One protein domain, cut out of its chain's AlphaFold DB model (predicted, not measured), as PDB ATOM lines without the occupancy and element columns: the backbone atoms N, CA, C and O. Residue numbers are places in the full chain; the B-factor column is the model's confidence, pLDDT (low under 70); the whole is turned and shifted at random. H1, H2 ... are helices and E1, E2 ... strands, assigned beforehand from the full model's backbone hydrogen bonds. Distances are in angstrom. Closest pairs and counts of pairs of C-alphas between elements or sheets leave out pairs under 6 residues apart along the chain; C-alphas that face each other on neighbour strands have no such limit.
ATOM      1  N   ASN A 136     142.880 123.397 149.423       69.81
ATOM      2  CA  ASN A 136     142.114 124.370 148.646       69.81
ATOM      3  C   ASN A 136     140.975 125.021 149.469       69.81
ATOM      4  O   ASN A 136     140.661 126.185 149.235       69.81
ATOM      5  N   ASP A 137     140.380 124.286 150.419       66.06
ATOM      6  CA  ASP A 137     139.245 124.729 151.246       66.06
ATOM      7  C   ASP A 137     139.677 125.513 152.503       66.06
ATOM      8  O   ASP A 137     138.843 125.898 153.331       66.06
ATOM      9  N   MET A 138     140.980 125.773 152.669       75.56
ATOM     10  CA  MET A 138     141.485 126.701 153.680       75.56
ATOM     11  C   MET A 138     140.953 128.108 153.386       75.56
ATOM     12  O   MET A 138     141.381 128.754 152.435       75.56
ATOM     13  N   LYS A 139     140.034 128.605 154.219       69.38
ATOM     14  CA  LYS A 139     139.499 129.975 154.110       69.38
ATOM     15  C   LYS A 139     140.484 131.027 154.626       69.38
ATOM     16  O   LYS A 139     140.572 132.118 154.072       69.38
ATOM     17  N   ASN A 140     141.246 130.682 155.662       66.62
ATOM     18  CA  ASN A 140     142.173 131.581 156.351       66.62
ATOM     19  C   ASN A 140     143.534 131.625 155.636       66.62
ATOM     20  O   ASN A 140     144.531 131.111 156.138       66.62
ATOM     21  N   ILE A 141     143.557 132.203 154.432       78.94
ATOM     22  CA  ILE A 141     144.762 132.294 153.589       78.94
ATOM     23  C   ILE A 141     145.614 133.546 153.843       78.94
ATOM     24  O   ILE A 141     146.717 133.648 153.311       78.94
ATOM     25  N   ASP A 142     145.130 134.501 154.632       78.69
ATOM     26  CA  ASP A 142     145.855 135.727 154.968       78.69
ATOM     27  C   ASP A 142     146.823 135.492 156.131       78.69
ATOM     28  O   ASP A 142     146.416 135.307 157.281       78.69
ATOM     29  N   ILE A 143     148.122 135.498 155.820       76.50
ATOM     30  CA  ILE A 143     149.196 135.210 156.770       76.50
ATOM     31  C   ILE A 143     150.158 136.377 156.933       76.50
ATOM     32  O   ILE A 143     150.449 137.141 156.010       76.50
ATOM     33  N   TYR A 144     150.696 136.463 158.142       76.75
ATOM     34  CA  TYR A 144     151.570 137.531 158.586       76.75
ATOM     35  C   TYR A 144     152.747 136.867 159.326       76.75
ATOM     36  O   TYR A 144     152.637 136.595 160.524       76.75
ATOM     37  N   PRO A 145     153.857 136.549 158.639       73.94
ATOM     38  CA  PRO A 145     155.024 135.933 159.266       73.94
ATOM     39  C   PRO A 145     155.929 136.982 159.945       73.94
ATOM     40  O   PRO A 145     155.859 138.178 159.652       73.94
ATOM     41  N   ILE A 146     156.820 136.548 160.844       70.44
ATOM     42  CA  ILE A 146     157.865 137.435 161.396       70.44
ATOM     43  C   ILE A 146     158.933 137.739 160.341       70.44
ATOM     44  O   ILE A 146     159.430 138.863 160.263       70.44
ATOM     45  N   ASP A 147     159.282 136.743 159.529       75.12
ATOM     46  CA  ASP A 147     160.281 136.860 158.474       75.12
ATOM     47  C   ASP A 147     159.848 136.159 157.183       75.12
ATOM     48  O   ASP A 147     158.985 135.282 157.183       75.12
ATOM     49  N   TYR A 148     160.472 136.562 156.081       83.88
ATOM     50  CA  TYR A 148     160.215 136.075 154.727       83.88
ATOM     51  C   TYR A 148     161.388 135.243 154.187       83.88
ATOM     52  O   TYR A 148     161.413 134.922 152.997       83.88
ATOM     53  N   GLU A 149     162.383 134.936 155.023       85.62
ATOM     54  CA  GLU A 149     163.376 133.912 154.712       85.62
ATOM     55  C   GLU A 149     162.725 132.531 154.593       85.62
ATOM     56  O   GLU A 149     161.797 132.188 155.331       85.62
ATOM     57  N   ARG A 150     163.216 131.739 153.629       84.56
ATOM     58  CA  ARG A 150     162.563 130.501 153.170       84.56
ATOM     59  C   ARG A 150     162.233 129.541 154.308       84.56
ATOM     60  O   ARG A 150     161.136 129.006 154.336       84.56
ATOM     61  N   GLU A 151     163.180 129.301 155.206       81.69
ATOM     62  CA  GLU A 151     163.053 128.308 156.275       81.69
ATOM     63  C   GLU A 151     162.005 128.722 157.319       81.69
ATOM     64  O   GLU A 151     161.097 127.954 157.631       81.69
ATOM     65  N   THR A 152     162.060 129.976 157.776       77.94
ATOM     66  CA  THR A 152     161.084 130.556 158.711       77.94
ATOM     67  C   THR A 152     159.671 130.567 158.129       77.94
ATOM     68  O   THR A 152     158.710 130.245 158.828       77.94
ATOM     69  N   LEU A 153     159.537 130.918 156.844       81.50
ATOM     70  CA  LEU A 153     158.243 130.948 156.170       81.50
ATOM     71  C   LEU A 153     157.724 129.532 155.868       81.50
ATOM     72  O   LEU A 153     156.539 129.290 156.063       81.50
ATOM     73  N   ASN A 154     158.590 128.581 155.492       82.06
ATOM     74  CA  ASN A 154     158.224 127.166 155.359       82.06
ATOM     75  C   ASN A 154     157.627 126.621 156.651       82.06
ATOM     76  O   ASN A 154     156.509 126.119 156.623       82.06
ATOM     77  N   LYS A 155     158.333 126.771 157.780       77.00
ATOM     78  CA  LYS A 155     157.866 126.243 159.066       77.00
ATOM     79  C   LYS A 155     156.500 126.827 159.453       77.00
ATOM     80  O   LYS A 155     155.597 126.088 159.815       77.00
ATOM     81  N   PHE A 156     156.312 128.140 159.291       77.69
ATOM     82  CA  PHE A 156     155.022 128.794 159.547       77.69
ATOM     83  C   PHE A 156     153.882 128.214 158.685       77.69
ATOM     84  O   PHE A 156     152.763 128.041 159.160       77.69
ATOM     85  N   LEU A 157     154.161 127.902 157.416       81.00
ATOM     86  CA  LEU A 157     153.198 127.300 156.485       81.00
ATOM     87  C   LEU A 157     152.923 125.821 156.799       81.00
ATOM     88  O   LEU A 157     151.795 125.362 156.627       81.00
ATOM     89  N   GLU A 158     153.936 125.090 157.266       78.38
ATOM     90  CA  GLU A 158     153.810 123.724 157.781       78.38
ATOM     91  C   GLU A 158     152.924 123.694 159.028       78.38
ATOM     92  O   GLU A 158     151.974 122.913 159.058       78.38
ATOM     93  N   ASP A 159     153.162 124.583 159.998       75.31
ATOM     94  CA  ASP A 159     152.361 124.719 161.218       75.31
ATOM     95  C   ASP A 159     150.891 125.078 160.884       75.31
ATOM     96  O   ASP A 159     149.973 124.384 161.322       75.31
ATOM     97  N   GLU A 160     150.633 126.075 160.025       76.12
ATOM     98  CA  GLU A 160     149.271 126.452 159.586       76.12
ATOM     99  C   GLU A 160     148.514 125.323 158.859       76.12
ATOM    100  O   GLU A 160     147.310 125.132 159.065       76.12
ATOM    101  N   ILE A 161     149.202 124.534 158.027       78.31
ATOM    102  CA  ILE A 161     148.596 123.380 157.349       78.31
ATOM    103  C   ILE A 161     148.366 122.229 158.340       78.31
ATOM    104  O   ILE A 161     147.275 121.664 158.362       78.31
ATOM    105  N   GLN A 162     149.329 121.915 159.212       74.50
ATOM    106  CA  GLN A 162     149.171 120.934 160.296       74.50
ATOM    107  C   GLN A 162     147.969 121.262 161.194       74.50
ATOM    108  O   GLN A 162     147.184 120.373 161.538       74.50
ATOM    109  N   TYR A 163     147.783 122.540 161.521       71.81
ATOM    110  CA  TYR A 163     146.613 123.023 162.240       71.81
ATOM    111  C   TYR A 163     145.321 122.814 161.441       71.81
ATOM    112  O   TYR A 163     144.413 122.169 161.967       71.81
ATOM    113  N   PHE A 164     145.247 123.253 160.172       73.75
ATOM    114  CA  PHE A 164     144.069 123.045 159.310       73.75
ATOM    115  C   PHE A 164     143.649 121.567 159.191       73.75
ATOM    116  O   PHE A 164     142.461 121.250 159.108       73.75
ATOM    117  N   LEU A 165     144.606 120.646 159.224       72.19
ATOM    118  CA  LEU A 165     144.345 119.218 159.078       72.19
ATOM    119  C   LEU A 165     143.762 118.597 160.352       72.19
ATOM    120  O   LEU A 165     142.786 117.845 160.278       72.19
ATOM    121  N   ARG A 166     144.246 119.017 161.526       67.44
ATOM    122  CA  ARG A 166     143.660 118.636 162.822       67.44
ATOM    123  C   ARG A 166     142.205 119.101 162.963       67.44
ATOM    124  O   ARG A 166     141.413 118.391 163.571       67.44
ATOM    125  N   THR A 167     141.808 120.201 162.308       57.97
ATOM    126  CA  THR A 167     140.394 120.654 162.240       57.97
ATOM    127  C   THR A 167     139.443 119.627 161.621       57.97
ATOM    128  O   THR A 167     138.234 119.704 161.823       57.97
ATOM    129  N   LYS A 168     139.984 118.685 160.838       63.38
ATOM    130  CA  LYS A 168     139.254 117.619 160.141       63.38
ATOM    131  C   LYS A 168     139.485 116.243 160.779       63.38
ATOM    132  O   LYS A 168     139.227 115.232 160.137       63.38
ATOM    133  N   GLY A 169     140.031 116.202 161.998       56.16
ATOM    134  CA  GLY A 169     140.456 114.972 162.676       56.16
ATOM    135  C   GLY A 169     141.724 114.331 162.094       56.16
ATOM    136  O   GLY A 169     142.142 113.273 162.557       56.16
ATOM    137  N   LEU A 170     142.371 114.942 161.092       62.47
ATOM    138  CA  LEU A 170     143.508 114.330 160.406       62.47
ATOM    139  C   LEU A 170     144.832 114.616 161.126       62.47
ATOM    140  O   LEU A 170     145.314 115.750 161.172       62.47
ATOM    141  N   LYS A 171     145.473 113.553 161.616       57.81
ATOM    142  CA  LYS A 171     146.869 113.571 162.073       57.81
ATOM    143  C   LYS A 171     147.789 113.483 160.854       57.81
ATOM    144  O   LYS A 171     147.940 112.414 160.264       57.81
ATOM    145  N   SER A 172     148.407 114.597 160.466       54.62
ATOM    146  CA  SER A 172     149.412 114.581 159.403       54.62
ATOM    147  C   SER A 172     150.767 114.118 159.931       54.62
ATOM    148  O   SER A 172     151.564 114.903 160.451       54.62
ATOM    149  N   HIS A 173     151.039 112.832 159.740       50.59
ATOM    150  CA  HIS A 173     152.397 112.311 159.710       50.59
ATOM    151  C   HIS A 173     152.951 112.467 158.280       50.59
ATOM    152  O   HIS A 173     152.230 112.276 157.302       50.59
ATOM    153  N   ASN A 174     154.232 112.823 158.156       50.97
ATOM    154  CA  ASN A 174     155.004 112.795 156.903       50.97
ATOM    155  C   ASN A 174     154.498 113.645 155.707       50.97
ATOM    156  O   ASN A 174     154.920 113.397 154.576       50.97
ATOM    157  N   SER A 175     153.662 114.679 155.899       58.88
ATOM    158  CA  SER A 175     153.255 115.561 154.787       58.88
ATOM    159  C   SER A 175     154.416 116.368 154.202       58.88
ATOM    160  O   SER A 175     154.779 117.422 154.723       58.88
ATOM    161  N   LYS A 176     154.951 115.914 153.065       63.19
ATOM    162  CA  LYS A 176     155.935 116.660 152.273       63.19
ATOM    163  C   LYS A 176     155.261 117.855 151.596       63.19
ATOM    164  O   LYS A 176     154.522 117.702 150.619       63.19
ATOM    165  N   LEU A 177     155.514 119.053 152.116       69.94
ATOM    166  CA  LEU A 177     155.074 120.287 151.474       69.94
ATOM    167  C   LEU A 177     156.034 120.685 150.350       69.94
ATOM    168  O   LEU A 177     157.253 120.605 150.481       69.94
ATOM    169  N   ASP A 178     155.464 121.147 149.243       74.31
ATOM    170  CA  ASP A 178     156.177 121.804 148.157       74.31
ATOM    171  C   ASP A 178     155.810 123.282 148.162       74.31
ATOM    172  O   ASP A 178     154.668 123.667 147.887       74.31
ATOM    173  N   ILE A 179     156.792 124.108 148.510       76.94
ATOM    174  CA  ILE A 179     156.636 125.552 148.678       76.94
ATOM    175  C   ILE A 179     157.533 126.236 147.634       76.94
ATOM    176  O   ILE A 179     158.694 126.549 147.910       76.94
ATOM    177  N   PRO A 180     157.064 126.402 146.381       74.94
ATOM    178  CA  PRO A 180     157.835 127.042 145.321       74.94
ATOM    179  C   PRO A 180     158.001 128.554 145.552       74.94
ATOM    180  O   PRO A 180     157.142 129.354 145.199       74.94
ATOM    181  N   PHE A 181     159.175 128.961 146.041       76.94
ATOM    182  CA  PHE A 181     159.601 130.375 146.108       76.94
ATOM    183  C   PHE A 181     159.983 130.977 144.743       76.94
ATOM    184  O   PHE A 181     160.401 132.132 144.674       76.94
ATOM    185  N   TYR A 182     159.909 130.215 143.649       74.12
ATOM    186  CA  TYR A 182     160.221 130.748 142.325       74.12
ATOM    187  C   TYR A 182     159.143 131.760 141.910       74.12
ATOM    188  O   TYR A 182     157.991 131.388 141.700       74.12
ATOM    189  N   GLY A 183     159.518 133.039 141.828       69.69
ATOM    190  CA  GLY A 183     158.573 134.143 141.630       69.69
ATOM    191  C   GLY A 183     157.882 134.636 142.911       69.69
ATOM    192  O   GLY A 183     156.940 135.417 142.813       69.69
ATOM    193  N   PHE A 184     158.328 134.220 144.106       87.12
ATOM    194  CA  PHE A 184     157.868 134.831 145.356       87.12
ATOM    195  C   PHE A 184     158.564 136.179 145.584       87.12
ATOM    196  O   PHE A 184     159.694 136.244 146.071       87.12
ATOM    197  N   ASP A 185     157.861 137.262 145.264       87.31
ATOM    198  CA  ASP A 185     158.217 138.597 145.740       87.31
ATOM    199  C   ASP A 185     158.012 138.675 147.260       87.31
ATOM    200  O   ASP A 185     156.940 138.319 147.756       87.31
ATOM    201  N   LYS A 186     158.974 139.217 148.016       87.88
ATOM    202  CA  LYS A 186     158.725 139.579 149.423       87.88
ATOM    203  C   LYS A 186     157.698 140.729 149.489       87.88
ATOM    204  O   LYS A 186     157.779 141.639 148.659       87.88
ATOM    205  N   PRO A 187     156.737 140.707 150.432       89.38
ATOM    206  CA  PRO A 187     155.703 141.736 150.515       89.38
ATOM    207  C   PRO A 187     156.267 143.084 150.978       89.38
ATOM    208  O   PRO A 187     157.339 143.159 151.584       89.38
ATOM    209  N   THR A 188     155.518 144.155 150.726       88.06
ATOM    210  CA  THR A 188     155.811 145.520 151.194       88.06
ATOM    211  C   THR A 188     154.561 146.145 151.817       88.06
ATOM    212  O   THR A 188     153.470 145.585 151.706       88.06
ATOM    213  N   LYS A 189     154.695 147.315 152.460       82.00
ATOM    214  CA  LYS A 189     153.563 148.044 153.072       82.00
ATOM    215  C   LYS A 189     152.374 148.227 152.120       82.00
ATOM    216  O   LYS A 189     151.233 148.174 152.562       82.00
ATOM    217  N   ASP A 190     152.665 148.380 150.832       86.19
ATOM    218  CA  ASP A 190     151.703 148.679 149.769       86.19
ATOM    219  C   ASP A 190     151.404 147.460 148.869       86.19
ATOM    220  O   ASP A 190     150.616 147.560 147.929       86.19
ATOM    221  N   LYS A 191     152.039 146.302 149.121       89.56
ATOM    222  CA  LYS A 191     151.921 145.088 148.300       89.56
ATOM    223  C   LYS A 191     151.863 143.821 149.154       89.56
ATOM    224  O   LYS A 191     152.879 143.341 149.658       89.56
ATOM    225  N   VAL A 192     150.676 143.221 149.197       89.38
ATOM    226  CA  VAL A 192     150.476 141.828 149.620       89.38
ATOM    227  C   VAL A 192     151.067 140.899 148.556       89.38
ATOM    228  O   VAL A 192     150.778 141.045 147.366       89.38
ATOM    229  N   SER A 193     151.884 139.939 148.977       91.88
ATOM    230  CA  SER A 193     152.460 138.915 148.099       91.88
ATOM    231  C   SER A 193     151.617 137.644 148.102       91.88
ATOM    232  O   SER A 193     150.802 137.430 148.994       91.88
ATOM    233  N   LYS A 194     151.812 136.769 147.112       91.25
ATOM    234  CA  LYS A 194     151.124 135.473 147.047       91.25
ATOM    235  C   LYS A 194     152.126 134.332 147.042       91.25
ATOM    236  O   LYS A 194     153.043 134.328 146.225       91.25
ATOM    237  N   LEU A 195     151.932 133.370 147.937       90.31
ATOM    238  CA  LEU A 195     152.759 132.173 148.043       90.31
ATOM    239  C   LEU A 195     151.875 130.934 147.927       90.31
ATOM    240  O   LEU A 195     151.033 130.657 148.781       90.31
ATOM    241  N   LYS A 196     152.055 130.200 146.829       88.31
ATOM    242  CA  LYS A 196     151.352 128.945 146.591       88.31
ATOM    243  C   LYS A 196     152.073 127.811 147.309       88.31
ATOM    244  O   LYS A 196     153.239 127.562 147.024       88.31
ATOM    245  N   VAL A 197     151.361 127.099 148.173       85.62
ATOM    246  CA  VAL A 197     151.811 125.843 148.780       85.62
ATOM    247  C   VAL A 197     151.054 124.691 148.133       85.62
ATOM    248  O   VAL A 197     149.843 124.767 147.925       85.62
ATOM    249  N   THR A 198     151.767 123.618 147.808       80.50
ATOM    250  CA  THR A 198     151.187 122.372 147.296       80.50
ATOM    251  C   THR A 198     151.569 121.241 148.242       80.50
ATOM    252  O   THR A 198     152.753 121.015 148.478       80.50
ATOM    253  N   VAL A 199     150.597 120.507 148.788       74.19
ATOM    254  CA  VAL A 199     150.904 119.270 149.525       74.19
ATOM    255  C   VAL A 199     151.237 118.213 148.476       74.19
ATOM    256  O   VAL A 199     150.339 117.721 147.788       74.19
ATOM    257  N   LYS A 200     152.523 117.872 148.321       62.91
ATOM    258  CA  LYS A 200     152.962 116.785 147.433       62.91
ATOM    259  C   LYS A 200     152.750 115.447 148.134       62.91
ATOM    260  O   LYS A 200     153.710 114.813 148.555       62.91
ATOM    261  N   GLN A 201     151.475 115.062 148.212       57.03
ATOM    262  CA  GLN A 201     150.974 113.761 148.655       57.03
ATOM    263  C   GLN A 201     151.537 113.324 150.019       57.03
ATOM    264  O   GLN A 201     152.578 112.677 150.099       57.03
ATOM    265  N   SER A 202     150.812 113.641 151.097       55.69
ATOM    266  CA  SER A 202     150.939 112.834 152.315       55.69
ATOM    267  C   SER A 202     150.085 111.573 152.181       55.69
ATOM    268  O   SER A 202     149.202 111.495 151.323       55.69
ATOM    269  N   ASP A 203     150.287 110.630 153.094       51.81
ATOM    270  CA  ASP A 203     149.561 109.360 153.160       51.81
ATOM    271  C   ASP A 203     148.033 109.515 153.359       51.81
ATOM    272  O   ASP A 203     147.301 108.528 153.344       51.81
ATOM    273  N   THR A 204     147.528 110.739 153.566       55.78
ATOM    274  CA  THR A 204     146.096 111.038 153.744       55.78
ATOM    275  C   THR A 204     145.607 112.326 153.064       55.78
ATOM    276  O   THR A 204     144.396 112.547 153.044       55.78
ATOM    277  N   ILE A 205     146.488 113.188 152.529       65.00
ATOM    278  CA  ILE A 205     146.173 114.586 152.158       65.00
ATOM    279  C   ILE A 205     146.836 114.994 150.834       65.00
ATOM    280  O   ILE A 205     148.004 114.693 150.576       65.00
ATOM    281  N   ALA A 206     146.111 115.778 150.035       69.94
ATOM    282  CA  ALA A 206     146.615 116.438 148.834       69.94
ATOM    283  C   ALA A 206     145.963 117.819 148.641       69.94
ATOM    284  O   ALA A 206     145.028 118.194 149.344       69.94
ATOM    285  N   GLY A 207     146.456 118.591 147.671       74.56
ATOM    286  CA  GLY A 207     145.842 119.851 147.253       74.56
ATOM    287  C   GLY A 207     146.830 121.004 147.151       74.56
ATOM    288  O   GLY A 207     148.049 120.828 147.220       74.56
ATOM    289  N   ASN A 208     146.288 122.204 146.959       80.62
ATOM    290  CA  ASN A 208     147.057 123.433 146.829       80.62
ATOM    291  C   ASN A 208     146.296 124.639 147.392       80.62
ATOM    292  O   ASN A 208     145.135 124.858 147.066       80.62
ATOM    293  N   VAL A 209     146.988 125.449 148.184       84.50
ATOM    294  CA  VAL A 209     146.480 126.688 148.779       84.50
ATOM    295  C   VAL A 209     147.365 127.841 148.316       84.50
ATOM    296  O   VAL A 209     148.554 127.655 148.053       84.50
ATOM    297  N   THR A 210     146.803 129.038 148.163       88.56
ATOM    298  CA  THR A 210     147.589 130.242 147.861       88.56
ATOM    299  C   THR A 210     147.417 131.229 148.995       88.56
ATOM    300  O   THR A 210     146.375 131.870 149.096       88.56
ATOM    301  N   PHE A 211     148.438 131.336 149.837       87.50
ATOM    302  CA  PHE A 211     148.450 132.270 150.948       87.50
ATOM    303  C   PHE A 211     148.717 133.694 150.454       87.50
ATOM    304  O   PHE A 211     149.612 133.927 149.635       87.50
ATOM    305  N   ASN A 212     147.957 134.644 150.989       87.81
ATOM    306  CA  ASN A 212     148.233 136.069 150.906       87.81
ATOM    307  C   ASN A 212     149.249 136.397 152.012       87.81
ATOM    308  O   ASN A 212     148.912 136.390 153.194       87.81
ATOM    309  N   VAL A 213     150.502 136.645 151.640       87.56
ATOM    310  CA  VAL A 213     151.579 136.982 152.578       87.56
ATOM    311  C   VAL A 213     151.630 138.496 152.731       87.56
ATOM    312  O   VAL A 213     152.001 139.216 151.802       87.56
ATOM    313  N   HIS A 214     151.237 138.984 153.902       84.44
ATOM    314  CA  HIS A 214     151.186 140.408 154.226       84.44
ATOM    315  C   HIS A 214     152.519 140.918 154.778       84.44
ATOM    316  O   HIS A 214     153.314 140.162 155.339       84.44
ATOM    317  N   TYR A 215     152.757 142.226 154.647       81.38
ATOM    318  CA  TYR A 215     153.947 142.858 155.206       81.38
ATOM    319  C   TYR A 215     153.800 143.127 156.707       81.38
ATOM    320  O   TYR A 215     153.009 143.961 157.150       81.38
ATOM    321  N   ASN A 216     154.637 142.450 157.482       74.00
ATOM    322  CA  ASN A 216     154.948 142.773 158.860       74.00
ATOM    323  C   ASN A 216     155.991 143.904 158.929       74.00
ATOM    324  O   ASN A 216     157.142 143.728 158.516       74.00
ATOM    325  N   ASP A 217     155.601 145.053 159.484       71.38
ATOM    326  CA  ASP A 217     156.535 146.122 159.838       71.38
ATOM    327  C   ASP A 217     157.137 145.860 161.223       71.38
ATOM    328  O   ASP A 217     156.530 146.183 162.246       71.38
ATOM    329  N   LYS A 218     158.370 145.343 161.253       65.25
ATOM    330  CA  LYS A 218     159.141 145.116 162.489       65.25
ATOM    331  C   LYS A 218     159.405 146.393 163.312       65.25
ATOM    332  O   LYS A 218     159.841 146.281 164.452       65.25
ATOM    333  N   ASN A 219     159.150 147.585 162.764       62.88
ATOM    334  CA  ASN A 219     159.267 148.877 163.457       62.88
ATOM    335  C   ASN A 219     157.908 149.425 163.937       62.88
ATOM    336  O   ASN A 219     157.838 150.527 164.485       62.88
ATOM    337  N   SER A 220     156.816 148.691 163.706       64.69
ATOM    338  CA  SER A 220     155.486 149.056 164.189       64.69
ATOM    339  C   SER A 220     155.405 148.982 165.712       64.69
ATOM    340  O   SER A 220     156.017 148.126 166.346       64.69
ATOM    341  N   LYS A 221     154.569 149.841 166.308       61.91
ATOM    342  CA  LYS A 221     154.187 149.730 167.724       61.91
ATOM    343  C   LYS A 221     153.090 148.681 167.974       61.91
ATOM    344  O   LYS A 221     152.820 148.378 169.134       61.91
ATOM    345  N   LYS A 222     152.458 148.136 166.921       61.47
ATOM    346  CA  LYS A 222     151.469 147.049 167.041       61.47
ATOM    347  C   LYS A 222     152.158 145.773 167.538       61.47
ATOM    348  O   LYS A 222     153.174 145.364 166.979       61.47
ATOM    349  N   LYS A 223     151.595 145.125 168.559       63.75
ATOM    350  CA  LYS A 223     152.064 143.838 169.084       63.75
ATOM    351  C   LYS A 223     151.534 142.718 168.179       63.75
ATOM    352  O   LYS A 223     150.332 142.517 168.039       63.75
ATOM    353  N   PHE A 224     152.448 142.033 167.505       63.25
ATOM    354  CA  PHE A 224     152.139 141.172 166.364       63.25
ATOM    355  C   PHE A 224     151.885 139.716 166.799       63.25
ATOM    356  O   PHE A 224     152.784 139.055 167.318       63.25
ATOM    357  N   LEU A 225     150.679 139.198 166.545       58.69
ATOM    358  CA  LEU A 225     150.226 137.854 166.938       58.69
ATOM    359  C   LEU A 225     151.075 136.736 166.316       58.69
ATOM    360  O   LEU A 225     151.273 135.704 166.949       58.69
ATOM    361  N   GLY A 226     151.664 136.963 165.138       52.94
ATOM    362  CA  GLY A 226     152.594 136.015 164.517       52.94
ATOM    363  C   GLY A 226     153.898 135.784 165.303       52.94
ATOM    364  O   GLY A 226     154.613 134.828 165.018       52.94
ATOM    365  N   TYR A 227     154.206 136.599 166.328       56.16
ATOM    366  CA  TYR A 227     155.269 136.276 167.293       56.16
ATOM    367  C   TYR A 227     154.888 135.127 168.232       56.16
ATOM    368  O   TYR A 227     155.783 134.474 168.764       56.16
ATOM    369  N   LEU A 228     153.598 134.839 168.423       56.28
ATOM    370  CA  LEU A 228     153.159 133.670 169.180       56.28
ATOM    371  C   LEU A 228     153.257 132.394 168.327       56.28
ATOM    372  O   LEU A 228     153.858 131.422 168.776       56.28
ATOM    373  N   SER A 229     152.750 132.403 167.091       53.41
ATOM    374  CA  SER A 229     152.693 131.220 166.209       53.41
ATOM    375  C   SER A 229     154.020 130.815 165.543       53.41
ATOM    376  O   SER A 229     154.047 129.858 164.779       53.41
ATOM    377  N   GLN A 230     155.138 131.495 165.833       55.12
ATOM    378  CA  GLN A 230     156.487 130.995 165.498       55.12
ATOM    379  C   GLN A 230     157.280 130.514 166.727       55.12
ATOM    380  O   GLN A 230     158.144 129.646 166.590       55.12
ATOM    381  N   ASN A 231     156.955 131.012 167.929       51.62
ATOM    382  CA  ASN A 231     157.518 130.542 169.206       51.62
ATOM    383  C   ASN A 231     156.729 129.357 169.810       51.62
ATOM    384  O   ASN A 231     157.064 128.852 170.883       51.62
ATOM    385  N   SER A 232     155.700 128.887 169.103       48.78
ATOM    386  CA  SER A 232     154.839 127.744 169.409       48.78
ATOM    387  C   SER A 232     155.506 126.388 169.150       48.78
ATOM    388  O   SER A 232     154.958 125.529 168.462       48.78
ATOM    389  N   TYR A 233     156.692 126.159 169.720       42.09
ATOM    390  CA  TYR A 233     157.112 124.774 169.942       42.09
ATOM    391  C   TYR A 233     156.195 124.141 171.001       42.09
ATOM    392  O   TYR A 233     155.822 124.799 171.976       42.09
ATOM    393  N   TRP A 234     155.822 122.876 170.787       41.28
ATOM    394  CA  TRP A 234     154.728 122.172 171.479       41.28
ATOM    395  C   TRP A 234     154.834 122.129 173.015       41.28
ATOM    396  O   TRP A 234     153.835 121.886 173.686       41.28
ATOM    397  N   GLU A 235     156.019 122.397 173.561       39.16
ATOM    398  CA  GLU A 235     156.351 122.410 174.990       39.16
ATOM    399  C   GLU A 235     155.812 123.648 175.741       39.16
ATOM    400  O   GLU A 235     155.676 123.623 176.964       39.16
ATOM    401  N   ASN A 236     155.473 124.739 175.041       46.56
ATOM    402  CA  ASN A 236     154.939 125.950 175.674       46.56
ATOM    403  C   ASN A 236     153.426 125.836 175.938       46.56
ATOM    404  O   ASN A 236     152.599 126.091 175.060       46.56
ATOM    405  N   SER A 237     153.056 125.567 177.193       50.28
ATOM    406  CA  SER A 237     151.668 125.422 177.679       50.28
ATOM    407  C   SER A 237     150.728 126.618 177.412       50.28
ATOM    408  O   SER A 237     149.514 126.492 177.536       50.28
ATOM    409  N   LYS A 238     151.249 127.779 176.995       52.66
ATOM    410  CA  LYS A 238     150.501 129.044 176.837       52.66
ATOM    411  C   LYS A 238     149.582 129.140 175.606       52.66
ATOM    412  O   LYS A 238     148.838 130.112 175.498       52.66
ATOM    413  N   GLN A 239     149.633 128.186 174.672       55.56
ATOM    414  CA  GLN A 239     148.710 128.123 173.515       55.56
ATOM    415  C   GLN A 239     147.656 127.015 173.632       55.56
ATOM    416  O   GLN A 239     146.858 126.800 172.719       55.56
ATOM    417  N   TYR A 240     147.623 126.350 174.782       59.47
ATOM    418  CA  TYR A 240     146.671 125.310 175.112       59.47
ATOM    419  C   TYR A 240     145.517 125.925 175.916       59.47
ATOM    420  O   TYR A 240     145.695 126.373 177.048       59.47
ATOM    421  N   ILE A 241     144.318 125.956 175.337       60.06
ATOM    422  CA  ILE A 241     143.084 126.343 176.026       60.06
ATOM    423  C   ILE A 241     142.439 125.086 176.583       60.06
ATOM    424  O   ILE A 241     141.843 124.284 175.864       60.06
ATOM    425  N   GLY A 242     142.576 124.933 177.895       59.25
ATOM    426  CA  GLY A 242     141.954 123.847 178.623       59.25
ATOM    427  C   GLY A 242     140.433 123.970 178.633       59.25
ATOM    428  O   GLY A 242     139.891 124.925 179.202       59.25
ATOM    429  N   ILE A 243     139.756 122.995 178.030       56.97
ATOM    430  CA  ILE A 243     138.338 122.714 178.240       56.97
ATOM    431  C   ILE A 243     138.230 121.919 179.539       56.97
ATOM    432  O   ILE A 243     138.719 120.794 179.620       56.97
ATOM    433  N   TYR A 244     137.520 122.449 180.523       54.38
ATOM    434  CA  TYR A 244     136.926 121.595 181.543       54.38
ATOM    435  C   TYR A 244     135.533 121.253 181.030       54.38
ATOM    436  O   TYR A 244     134.755 122.161 180.766       54.38
ATOM    437  N   LYS A 245     135.240 119.970 180.793       47.66
ATOM    438  CA  LYS A 245     134.061 119.442 180.062       47.66
ATOM    439  C   LYS A 245     132.688 119.636 180.765       47.66
ATOM    440  O   LYS A 245     131.841 118.749 180.765       47.66
ATOM    441  N   ASN A 246     132.470 120.784 181.403       47.69
ATOM    442  CA  ASN A 246     131.211 121.192 182.028       47.69
ATOM    443  C   ASN A 246     130.125 121.608 181.009       47.69
ATOM    444  O   ASN A 246     130.363 121.709 179.802       47.69
ATOM    445  N   ASN A 247     128.923 121.886 181.522       42.91
ATOM    446  CA  ASN A 247     127.780 122.379 180.744       42.91
ATOM    447  C   ASN A 247     127.876 123.880 180.381       42.91
ATOM    448  O   ASN A 247     126.972 124.398 179.731       42.91
ATOM    449  N   GLU A 248     128.939 124.579 180.792       47.94
ATOM    450  CA  GLU A 248     129.147 126.024 180.597       47.94
ATOM    451  C   GLU A 248     130.193 126.328 179.507       47.94
ATOM    452  O   GLU A 248     130.665 127.456 179.374       47.94
ATOM    453  N   ASN A 249     130.531 125.328 178.684       58.19
ATOM    454  CA  ASN A 249     131.424 125.440 177.528       58.19
ATOM    455  C   ASN A 249     130.787 126.196 176.349       58.19
ATOM    456  O   ASN A 249     130.644 125.680 175.238       58.19
ATOM    457  N   THR A 250     130.397 127.440 176.605       66.56
ATOM    458  CA  THR A 250     129.979 128.395 175.587       66.56
ATOM    459  C   THR A 250     131.182 128.894 174.788       66.56
ATOM    460  O   THR A 250     132.318 128.937 175.264       66.56
ATOM    461  N   GLU A 251     130.907 129.339 173.565       75.25
ATOM    462  CA  GLU A 251     131.855 130.033 172.687       75.25
ATOM    463  C   GLU A 251     132.562 131.206 173.400       75.25
ATOM    464  O   GLU A 251     133.781 131.357 173.312       75.25
ATOM    465  N   GLU A 252     131.816 131.955 174.216       78.00
ATOM    466  CA  GLU A 252     132.307 133.043 175.068       78.00
ATOM    467  C   GLU A 252     133.405 132.603 176.057       78.00
ATOM    468  O   GLU A 252     134.407 133.306 176.214       78.00
ATOM    469  N   CYS A 253     133.271 131.429 176.687       73.25
ATOM    470  CA  CYS A 253     134.254 130.919 177.649       73.25
ATOM    471  C   CYS A 253     135.620 130.659 176.990       73.25
ATOM    472  O   CYS A 253     136.666 131.058 177.518       73.25
ATOM    473  N   TYR A 254     135.621 130.055 175.796       75.44
ATOM    474  CA  TYR A 254     136.847 129.844 175.023       75.44
ATOM    475  C   TYR A 254     137.491 131.169 174.616       75.44
ATOM    476  O   TYR A 254     138.699 131.342 174.770       75.44
ATOM    477  N   LEU A 255     136.691 132.127 174.146       79.62
ATOM    478  CA  LEU A 255     137.175 133.432 173.692       79.62
ATOM    479  C   LEU A 255     137.748 134.274 174.835       79.62
ATOM    480  O   LEU A 255     138.772 134.936 174.656       79.62
ATOM    481  N   LYS A 256     137.159 134.200 176.032       82.31
ATOM    482  CA  LYS A 256     137.732 134.802 177.239       82.31
ATOM    483  C   LYS A 256     139.125 134.228 177.534       82.31
ATOM    484  O   LYS A 256     140.080 135.001 177.642       82.31
ATOM    485  N   LYS A 257     139.270 132.895 177.545       78.94
ATOM    486  CA  LYS A 257     140.569 132.214 177.733       78.94
ATOM    487  C   LYS A 257     141.588 132.561 176.635       78.94
ATOM    488  O   LYS A 257     142.767 132.734 176.942       78.94
ATOM    489  N   VAL A 258     141.161 132.737 175.376       79.62
ATOM    490  CA  VAL A 258     142.020 133.266 174.294       79.62
ATOM    491  C   VAL A 258     142.583 134.639 174.668       79.62
ATOM    492  O   VAL A 258     143.796 134.842 174.630       79.62
ATOM    493  N   ILE A 259     141.718 135.589 175.030       81.31
ATOM    494  CA  ILE A 259     142.114 136.976 175.312       81.31
ATOM    495  C   ILE A 259     143.038 137.042 176.535       81.31
ATOM    496  O   ILE A 259     144.029 137.774 176.518       81.31
ATOM    497  N   GLU A 260     142.753 136.254 177.572       79.88
ATOM    498  CA  GLU A 260     143.588 136.133 178.772       79.88
ATOM    499  C   GLU A 260     144.982 135.574 178.441       79.88
ATOM    500  O   GLU A 260     145.986 136.163 178.851       79.88
ATOM    501  N   ASN A 261     145.075 134.528 177.610       76.94
ATOM    502  CA  ASN A 261     146.357 133.986 177.147       76.94
ATOM    503  C   ASN A 261     147.145 134.979 176.271       76.94
ATOM    504  O   ASN A 261     148.358 135.116 176.448       76.94
ATOM    505  N   ILE A 262     146.482 135.721 175.372       76.88
ATOM    506  CA  ILE A 262     147.119 136.778 174.560       76.88
ATOM    507  C   ILE A 262     147.694 137.880 175.462       76.88
ATOM    508  O   ILE A 262     148.862 138.254 175.314       76.88
ATOM    509  N   LYS A 263     146.904 138.385 176.422       77.88
ATOM    510  CA  LYS A 263     147.340 139.418 177.379       77.88
ATOM    511  C   LYS A 263     148.510 138.911 178.232       77.88
ATOM    512  O   LYS A 263     149.545 139.572 178.294       77.88
ATOM    513  N   SER A 264     148.393 137.707 178.798       74.69
ATOM    514  CA  SER A 264     149.437 137.041 179.591       74.69
ATOM    515  C   SER A 264     150.756 136.887 178.823       74.69
ATOM    516  O   SER A 264     151.821 137.276 179.318       74.69
ATOM    517  N   TYR A 265     150.702 136.403 177.575       70.69
ATOM    518  CA  TYR A 265     151.894 136.281 176.738       70.69
ATOM    519  C   TYR A 265     152.559 137.639 176.524       70.69
ATOM    520  O   TYR A 265     153.754 137.765 176.791       70.69
ATOM    521  N   TYR A 266     151.810 138.665 176.109       70.44
ATOM    522  CA  TYR A 266     152.395 139.974 175.823       70.44
ATOM    523  C   TYR A 266     152.975 140.680 177.050       70.44
ATOM    524  O   TYR A 266     154.028 141.307 176.915       70.44
ATOM    525  N   SER A 267     152.358 140.551 178.227       69.38
ATOM    526  CA  SER A 267     152.951 141.032 179.480       69.38
ATOM    527  C   SER A 267     154.272 140.312 179.778       69.38
ATOM    528  O   SER A 267     155.261 140.962 180.112       69.38
ATOM    529  N   SER A 268     154.327 138.986 179.581       66.12
ATOM    530  CA  SER A 268     155.543 138.197 179.838       66.12
ATOM    531  C   SER A 268     156.667 138.403 178.810       66.12
ATOM    532  O   SER A 268     157.831 138.427 179.193       66.12
ATOM    533  N   TYR A 269     156.345 138.586 177.524       62.22
ATOM    534  CA  TYR A 269     157.338 138.681 176.444       62.22
ATOM    535  C   TYR A 269     157.921 140.093 176.291       62.22
ATOM    536  O   TYR A 269     159.112 140.246 176.040       62.22
ATOM    537  N   PHE A 270     157.099 141.136 176.454       61.53
ATOM    538  CA  PHE A 270     157.548 142.528 176.312       61.53
ATOM    539  C   PHE A 270     157.965 143.178 177.641       61.53
ATOM    540  O   PHE A 270     158.423 144.318 177.631       61.53
ATOM    541  N   ASN A 271     157.804 142.481 178.776       60.38
ATOM    542  CA  ASN A 271     158.068 142.986 180.132       60.38
ATOM    543  C   ASN A 271     157.346 144.321 180.449       60.38
ATOM    544  O   ASN A 271     157.764 145.098 181.309       60.38
ATOM    545  N   THR A 272     156.254 144.609 179.731       58.50
ATOM    546  CA  THR A 272     155.431 145.807 179.919       58.50
ATOM    547  C   THR A 272     154.419 145.552 181.027       58.50
ATOM    548  O   THR A 272     153.561 144.686 180.872       58.50
ATOM    549  N   LYS A 273     154.473 146.345 182.104       57.16
ATOM    550  CA  LYS A 273     153.419 146.384 183.140       57.16
ATOM    551  C   LYS A 273     152.115 147.027 182.652       57.16
ATOM    552  O   LYS A 273     151.123 147.012 183.374       57.16
ATOM    553  N   ASP A 274     152.125 147.605 181.454       58.06
ATOM    554  CA  ASP A 274     150.970 148.243 180.840       58.06
ATOM    555  C   ASP A 274     149.896 147.197 180.515       58.06
ATOM    556  O   ASP A 274     150.112 146.307 179.688       58.06
ATOM    557  N   ASN A 275     148.724 147.324 181.142       63.06
ATOM    558  CA  ASN A 275     147.544 146.552 180.767       63.06
ATOM    559  C   ASN A 275     147.154 146.910 179.329       63.06
ATOM    560  O   ASN A 275     146.630 147.991 179.067       63.06
ATOM    561  N   ILE A 276     147.410 145.990 178.401       68.06
ATOM    562  CA  ILE A 276     146.994 146.132 177.007       68.06
ATOM    563  C   ILE A 276     145.492 145.868 176.969       68.06
ATOM    564  O   ILE A 276     145.052 144.739 177.215       68.06
ATOM    565  N   ASP A 277     144.708 146.896 176.659       79.00
ATOM    566  CA  ASP A 277     143.313 146.662 176.324       79.00
ATOM    567  C   ASP A 277     143.226 145.973 174.956       79.00
ATOM    568  O   ASP A 277     143.915 146.349 174.008       79.00
ATOM    569  N   ILE A 278     142.443 144.898 174.914       79.88
ATOM    570  CA  ILE A 278     142.231 144.015 173.762       79.88
ATOM    571  C   ILE A 278     140.831 143.433 173.938       79.88
ATOM    572  O   ILE A 278     140.554 142.829 174.987       79.88
ATOM    573  N   SER A 279     139.991 143.564 172.912       82.88
ATOM    574  CA  SER A 279     138.640 142.994 172.869       82.88
ATOM    575  C   SER A 279     138.318 142.351 171.513       82.88
ATOM    576  O   SER A 279     138.969 142.620 170.503       82.88
ATOM    577  N   LEU A 280     137.282 141.503 171.471       81.00
ATOM    578  CA  LEU A 280     136.740 140.968 170.212       81.00
ATOM    579  C   LEU A 280     136.091 142.070 169.364       81.00
ATOM    580  O   LEU A 280     136.152 142.055 168.138       81.00
ATOM    581  N   GLU A 281     135.459 143.054 170.000       83.88
ATOM    582  CA  GLU A 281     134.755 144.118 169.284       83.88
ATOM    583  C   GLU A 281     135.726 145.050 168.557       83.88
ATOM    584  O   GLU A 281     135.477 145.389 167.400       83.88
ATOM    585  N   LYS A 282     136.870 145.376 169.171       84.38
ATOM    586  CA  LYS A 282     137.880 146.258 168.576       84.38
ATOM    587  C   LYS A 282     138.956 145.515 167.784       84.38
ATOM    588  O   LYS A 282     139.254 145.903 166.662       84.38
ATOM    589  N   ASP A 283     139.552 144.464 168.343       82.19
ATOM    590  CA  ASP A 283     140.883 144.024 167.901       82.19
ATOM    591  C   ASP A 283     140.929 142.646 167.239       82.19
ATOM    592  O   ASP A 283     141.840 142.394 166.449       82.19
ATOM    593  N   LEU A 284     139.973 141.754 167.522       83.88
ATOM    594  CA  LEU A 284     140.019 140.353 167.083       83.88
ATOM    595  C   LEU A 284     138.775 139.919 166.298       83.88
ATOM    596  O   LEU A 284     137.642 140.091 166.732       83.88
ATOM    597  N   SER A 285     139.000 139.273 165.160       82.38
ATOM    598  CA  SER A 285     138.051 138.343 164.537       82.38
ATOM    599  C   SER A 285     138.436 136.909 164.911       82.38
ATOM    600  O   SER A 285     139.595 136.661 165.257       82.38
ATOM    601  N   TYR A 286     137.492 135.967 164.877       83.62
ATOM    602  CA  TYR A 286     137.753 134.585 165.281       83.62
ATOM    603  C   TYR A 286     136.966 133.551 164.468       83.62
ATOM    604  O   TYR A 286     135.944 133.863 163.861       83.62
ATOM    605  N   GLU A 287     137.452 132.312 164.502       77.69
ATOM    606  CA  GLU A 287     136.766 131.101 164.052       77.69
ATOM    607  C   GLU A 287     136.960 130.032 165.141       77.69
ATOM    608  O   GLU A 287     138.086 129.599 165.405       77.69
ATOM    609  N   LEU A 288     135.870 129.648 165.811       77.06
ATOM    610  CA  LEU A 288     135.832 128.533 166.758       77.06
ATOM    611  C   LEU A 288     135.384 127.277 166.008       77.06
ATOM    612  O   LEU A 288     134.298 127.255 165.432       77.06
ATOM    613  N   ILE A 289     136.189 126.218 166.049       69.75
ATOM    614  CA  ILE A 289     135.803 124.904 165.526       69.75
ATOM    615  C   ILE A 289     136.176 123.846 166.563       69.75
ATOM    616  O   ILE A 289     137.334 123.695 166.957       69.75
ATOM    617  N   LEU A 290     135.163 123.097 166.987       67.69
ATOM    618  CA  LEU A 290     135.285 121.961 167.892       67.69
ATOM    619  C   LEU A 290     135.137 120.666 167.087       67.69
ATOM    620  O   LEU A 290     134.282 120.565 166.207       67.69
ATOM    621  N   SER A 291     135.970 119.675 167.391       59.78
ATOM    622  CA  SER A 291     135.854 118.326 166.845       59.78
ATOM    623  C   SER A 291     134.658 117.614 167.469       59.78
ATOM    624  O   SER A 291     134.470 117.620 168.687       59.78
ATOM    625  N   THR A 292     133.855 116.954 166.636       49.69
ATOM    626  CA  THR A 292     132.649 116.236 167.074       49.69
ATOM    627  C   THR A 292     132.932 114.893 167.750       49.69
ATOM    628  O   THR A 292     132.000 114.295 168.278       49.69
ATOM    629  N   TYR A 293     134.174 114.395 167.713       39.66
ATOM    630  CA  TYR A 293     134.491 113.006 168.081       39.66
ATOM    631  C   TYR A 293     135.311 112.858 169.365       39.66
ATOM    632  O   TYR A 293     135.026 111.984 170.178       39.66
ATOM    633  N   ASP A 294     136.313 113.707 169.569       53.12
ATOM    634  CA  ASP A 294     137.344 113.536 170.602       53.12
ATOM    635  C   ASP A 294     137.368 114.672 171.643       53.12
ATOM    636  O   ASP A 294     138.111 114.607 172.619       53.12
ATOM    637  N   ASN A 295     136.465 115.655 171.528       57.81
ATOM    638  CA  ASN A 295     136.386 116.870 172.359       57.81
ATOM    639  C   ASN A 295     137.600 117.806 172.220       57.81
ATOM    640  O   ASN A 295     137.712 118.754 172.990       57.81
ATOM    641  N   TYR A 296     138.497 117.577 171.261       65.44
ATOM    642  CA  TYR A 296     139.516 118.560 170.904       65.44
ATOM    643  C   TYR A 296     138.926 119.621 169.957       65.44
ATOM    644  O   TYR A 296     137.774 119.550 169.532       65.44
ATOM    645  N   GLY A 297     139.707 120.635 169.616       70.06
ATOM    646  CA  GLY A 297     139.298 121.707 168.720       70.06
ATOM    647  C   GLY A 297     140.337 122.812 168.689       70.06
ATOM    648  O   GLY A 297     141.500 122.615 169.050       70.06
ATOM    649  N   PHE A 298     139.912 124.001 168.281       73.62
ATOM    650  CA  PHE A 298     140.752 125.188 168.303       73.62
ATOM    651  C   PHE A 298     139.927 126.471 168.252       73.62
ATOM    652  O   PHE A 298     138.805 126.494 167.743       73.62
ATOM    653  N   VAL A 299     140.540 127.561 168.715       77.38
ATOM    654  CA  VAL A 299     140.107 128.917 168.367       77.38
ATOM    655  C   VAL A 299     141.182 129.539 167.490       77.38
ATOM    656  O   VAL A 299     142.305 129.763 167.946       77.38
ATOM    657  N   ALA A 300     140.860 129.813 166.230       75.69
ATOM    658  CA  ALA A 300     141.675 130.684 165.394       75.69
ATOM    659  C   ALA A 300     141.263 132.135 165.657       75.69
ATOM    660  O   ALA A 300     140.074 132.442 165.666       75.69
ATOM    661  N   VAL A 301     142.232 133.028 165.850       78.69
ATOM    662  CA  VAL A 301     141.996 134.463 166.039       78.69
ATOM    663  C   VAL A 301     142.906 135.297 165.151       78.69
ATOM    664  O   VAL A 301     144.127 135.143 165.152       78.69
ATOM    665  N   SER A 302     142.296 136.205 164.398       77.06
ATOM    666  CA  SER A 302     142.958 137.092 163.444       77.06
ATOM    667  C   SER A 302     142.723 138.536 163.862       77.06
ATOM    668  O   SER A 302     141.576 138.949 164.055       77.06
ATOM    669  N   ALA A 303     143.795 139.315 163.990       76.94
ATOM    670  CA  ALA A 303     143.695 140.739 164.276       76.94
ATOM    671  C   ALA A 303     142.888 141.450 163.181       76.94
ATOM    672  O   ALA A 303     143.105 141.207 161.992       76.94
ATOM    673  N   LYS A 304     141.970 142.338 163.572       79.88
ATOM    674  CA  LYS A 304     141.220 143.142 162.601       79.88
ATOM    675  C   LYS A 304     142.159 144.137 161.898       79.88
ATOM    676  O   LYS A 304     143.106 144.609 162.535       79.88
ATOM    677  N   PRO A 305     141.926 144.489 160.616       70.94
ATOM    678  CA  PRO A 305     142.818 145.381 159.862       70.94
ATOM    679  C   PRO A 305     143.053 146.744 160.537       70.94
ATOM    680  O   PRO A 305     144.139 147.324 160.441       70.94
ATOM    681  N   ASP A 306     142.038 147.229 161.246       77.31
ATOM    682  CA  ASP A 306     141.966 148.490 161.976       77.31
ATOM    683  C   ASP A 306     142.479 148.421 163.428       77.31
ATOM    684  O   ASP A 306     142.688 149.474 164.028       77.31
ATOM    685  N   SER A 307     142.777 147.234 163.980       78.88
ATOM    686  CA  SER A 307     143.285 147.100 165.358       78.88
ATOM    687  C   SER A 307     144.545 147.939 165.574       78.88
ATOM    688  O   SER A 307     145.563 147.747 164.911       78.88
ATOM    689  N   GLU A 308     144.509 148.866 166.527       74.56
ATOM    690  CA  GLU A 308     145.636 149.757 166.833       74.56
ATOM    691  C   GLU A 308     146.767 149.049 167.589       74.56
ATOM    692  O   GLU A 308     147.898 149.537 167.606       74.56
ATOM    693  N   VAL A 309     146.464 147.906 168.213       72.81
ATOM    694  CA  VAL A 309     147.367 147.179 169.113       72.81
ATOM    695  C   VAL A 309     147.788 145.811 168.588       72.81
ATOM    696  O   VAL A 309     148.864 145.365 168.977       72.81
ATOM    697  N   LEU A 310     147.016 145.171 167.699       74.12
ATOM    698  CA  LEU A 310     147.303 143.837 167.160       74.12
ATOM    699  C   LEU A 310     147.493 143.816 165.638       74.12
ATOM    700  O   LEU A 310     147.046 144.689 164.897       74.12
ATOM    701  N   SER A 311     148.168 142.770 165.168       68.31
ATOM    702  CA  SER A 311     148.332 142.439 163.749       68.31
ATOM    703  C   SER A 311     148.681 140.955 163.592       68.31
ATOM    704  O   SER A 311     149.321 140.376 164.467       68.31
ATOM    705  N   GLY A 312     148.270 140.324 162.492       67.06
ATOM    706  CA  GLY A 312     148.506 138.898 162.241       67.06
ATOM    707  C   GLY A 312     147.447 137.952 162.809       67.06
ATOM    708  O   GLY A 312     146.358 138.377 163.188       67.06
ATOM    709  N   ARG A 313     147.769 136.655 162.841       70.12
ATOM    710  CA  ARG A 313     146.876 135.563 163.258       70.12
ATOM    711  C   ARG A 313     147.579 134.638 164.250       70.12
ATOM    712  O   ARG A 313     148.799 134.478 164.205       70.12
ATOM    713  N   LEU A 314     146.792 134.040 165.135       73.19
ATOM    714  CA  LEU A 314     147.190 133.008 166.085       73.19
ATOM    715  C   LEU A 314     146.104 131.928 166.138       73.19
ATOM    716  O   LEU A 314     144.937 132.196 165.852       73.19
ATOM    717  N   MET A 315     146.473 130.715 166.533       71.31
ATOM    718  CA  MET A 315     145.529 129.654 166.848       71.31
ATOM    719  C   MET A 315     145.837 129.074 168.228       71.31
ATOM    720  O   MET A 315     146.999 128.927 168.598       71.31
ATOM    721  N   PHE A 316     144.790 128.752 168.979       73.88
ATOM    722  CA  PHE A 316     144.870 128.080 170.271       73.88
ATOM    723  C   PHE A 316     144.342 126.662 170.143       73.88
ATOM    724  O   PHE A 316     143.254 126.473 169.600       73.88
ATOM    725  N   TYR A 317     145.074 125.679 170.665       70.00
ATOM    726  CA  TYR A 317     144.600 124.300 170.713       70.00
ATOM    727  C   TYR A 317     143.621 124.142 171.875       70.00
ATOM    728  O   TYR A 317     143.951 124.465 173.014       70.00
ATOM    729  N   VAL A 318     142.413 123.673 171.585       73.06
ATOM    730  CA  VAL A 318     141.323 123.513 172.553       73.06
ATOM    731  C   VAL A 318     141.222 122.017 172.856       73.06
ATOM    732  O   VAL A 318     141.155 121.205 171.935       73.06
ATOM    733  N   TYR A 319     141.330 121.626 174.126       67.44
ATOM    734  CA  TYR A 319     141.513 120.223 174.524       67.44
ATOM    735  C   TYR A 319     140.858 119.904 175.875       67.44
ATOM    736  O   TYR A 319     140.861 120.774 176.748       67.44
ATOM    737  N   PRO A 320     140.337 118.682 176.091       63.97
ATOM    738  CA  PRO A 320     139.887 118.265 177.414       63.97
ATOM    739  C   PRO A 320     141.069 118.274 178.391       63.97
ATOM    740  O   PRO A 320     142.082 117.613 178.153       63.97
ATOM    741  N   VAL A 321     140.943 119.026 179.486       66.19
ATOM    742  CA  VAL A 321     141.880 118.937 180.606       66.19
ATOM    743  C   VAL A 321     141.465 117.774 181.481       66.19
ATOM    744  O   VAL A 321     140.414 117.791 182.120       66.19
ATOM    745  N   ASP A 322     142.348 116.795 181.520       70.19
ATOM    746  CA  ASP A 322     142.330 115.729 182.496       70.19
ATOM    747  C   ASP A 322     143.043 116.203 183.769       70.19
ATOM    748  O   ASP A 322     144.218 116.577 183.733       70.19
ATOM    749  N   TYR A 323     142.354 116.157 184.906       76.38
ATOM    750  CA  TYR A 323     142.940 116.386 186.222       76.38
ATOM    751  C   TYR A 323     143.736 115.152 186.659       76.38
ATOM    752  O   TYR A 323     143.176 114.157 187.130       76.38
TER     753      TYR A 323
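This is residues 136 to 323 of the 507 residues of an uncharacterized protein of Spiroplasma helicoides (UniProt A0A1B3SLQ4). A strongly twisted sheet of four strands curls round the long helix H3; the separate hairpin E1 and E2 lies toward the other end of the longest axis, with H1 between it and the sheet. The short H2 lies beside the sheet's strands. The printed part has 188 residues, with three named helices and six named strands in the order H1 E1 E2 H2 E3 H3 E4 E5 E6. The larger sheet, E3 E6 E5 E4, is mixed and the hairpin antiparallel; the class is mixed, with 84 residues, under half, in named elements. The whole is compact, with a radius of gyration of the C-alphas of 16.8 A and spans of 48 by 41 by 27 A.

H1, residues 150 to 166, begins at C-alpha 150 (162.563, 130.501, 153.170) and is 24.3 A long. E1 is 193 to 199, E2 207 to 213, H2 225 to 231 and E3 240 to 243. H3, 251 to 270, is 28.8 A long. E4 is 284 to 290, E5 297 to 303; E6, 313 to 320, 23.4 A long, ends at C-alpha 320 (139.887, 118.265, 177.414).

E4 E5 E6 form a meander, each strand the antiparallel neighbour of the one before: N 287 and O 300 are 2.9 A apart, N 316 and O 299 2.9 A. E3 is parallel to E6, N 241 to O 317 2.8 A. E3, H3, E4 form a split strand-helix-strand unit, E6 and E5 between its strands, with a right-handed crossover. The closest C-alphas of H3 and E3 are Lys 257 and Ile 241, 6.6 A. H2 is on the same face as H3. H1 only grazes this sheet. In the hairpin E1 and E2, N 195 and O 211 are 2.9 A apart. H1 and H3 have every O i to N i+4 pair within hydrogen-bond range; H2 has 1 of 3, and 2 of 4 O i to N i+3 pairs.

The C-alphas farthest apart, Gly 183 and Asn 247, are 51.2 A apart. The printed part has no cut. The links H1 to E1, E2 to H2 and H3 to E4 are long. The model's mean pLDDT is 70.4 over the printed part, with residues 218 to 250 among those under 70.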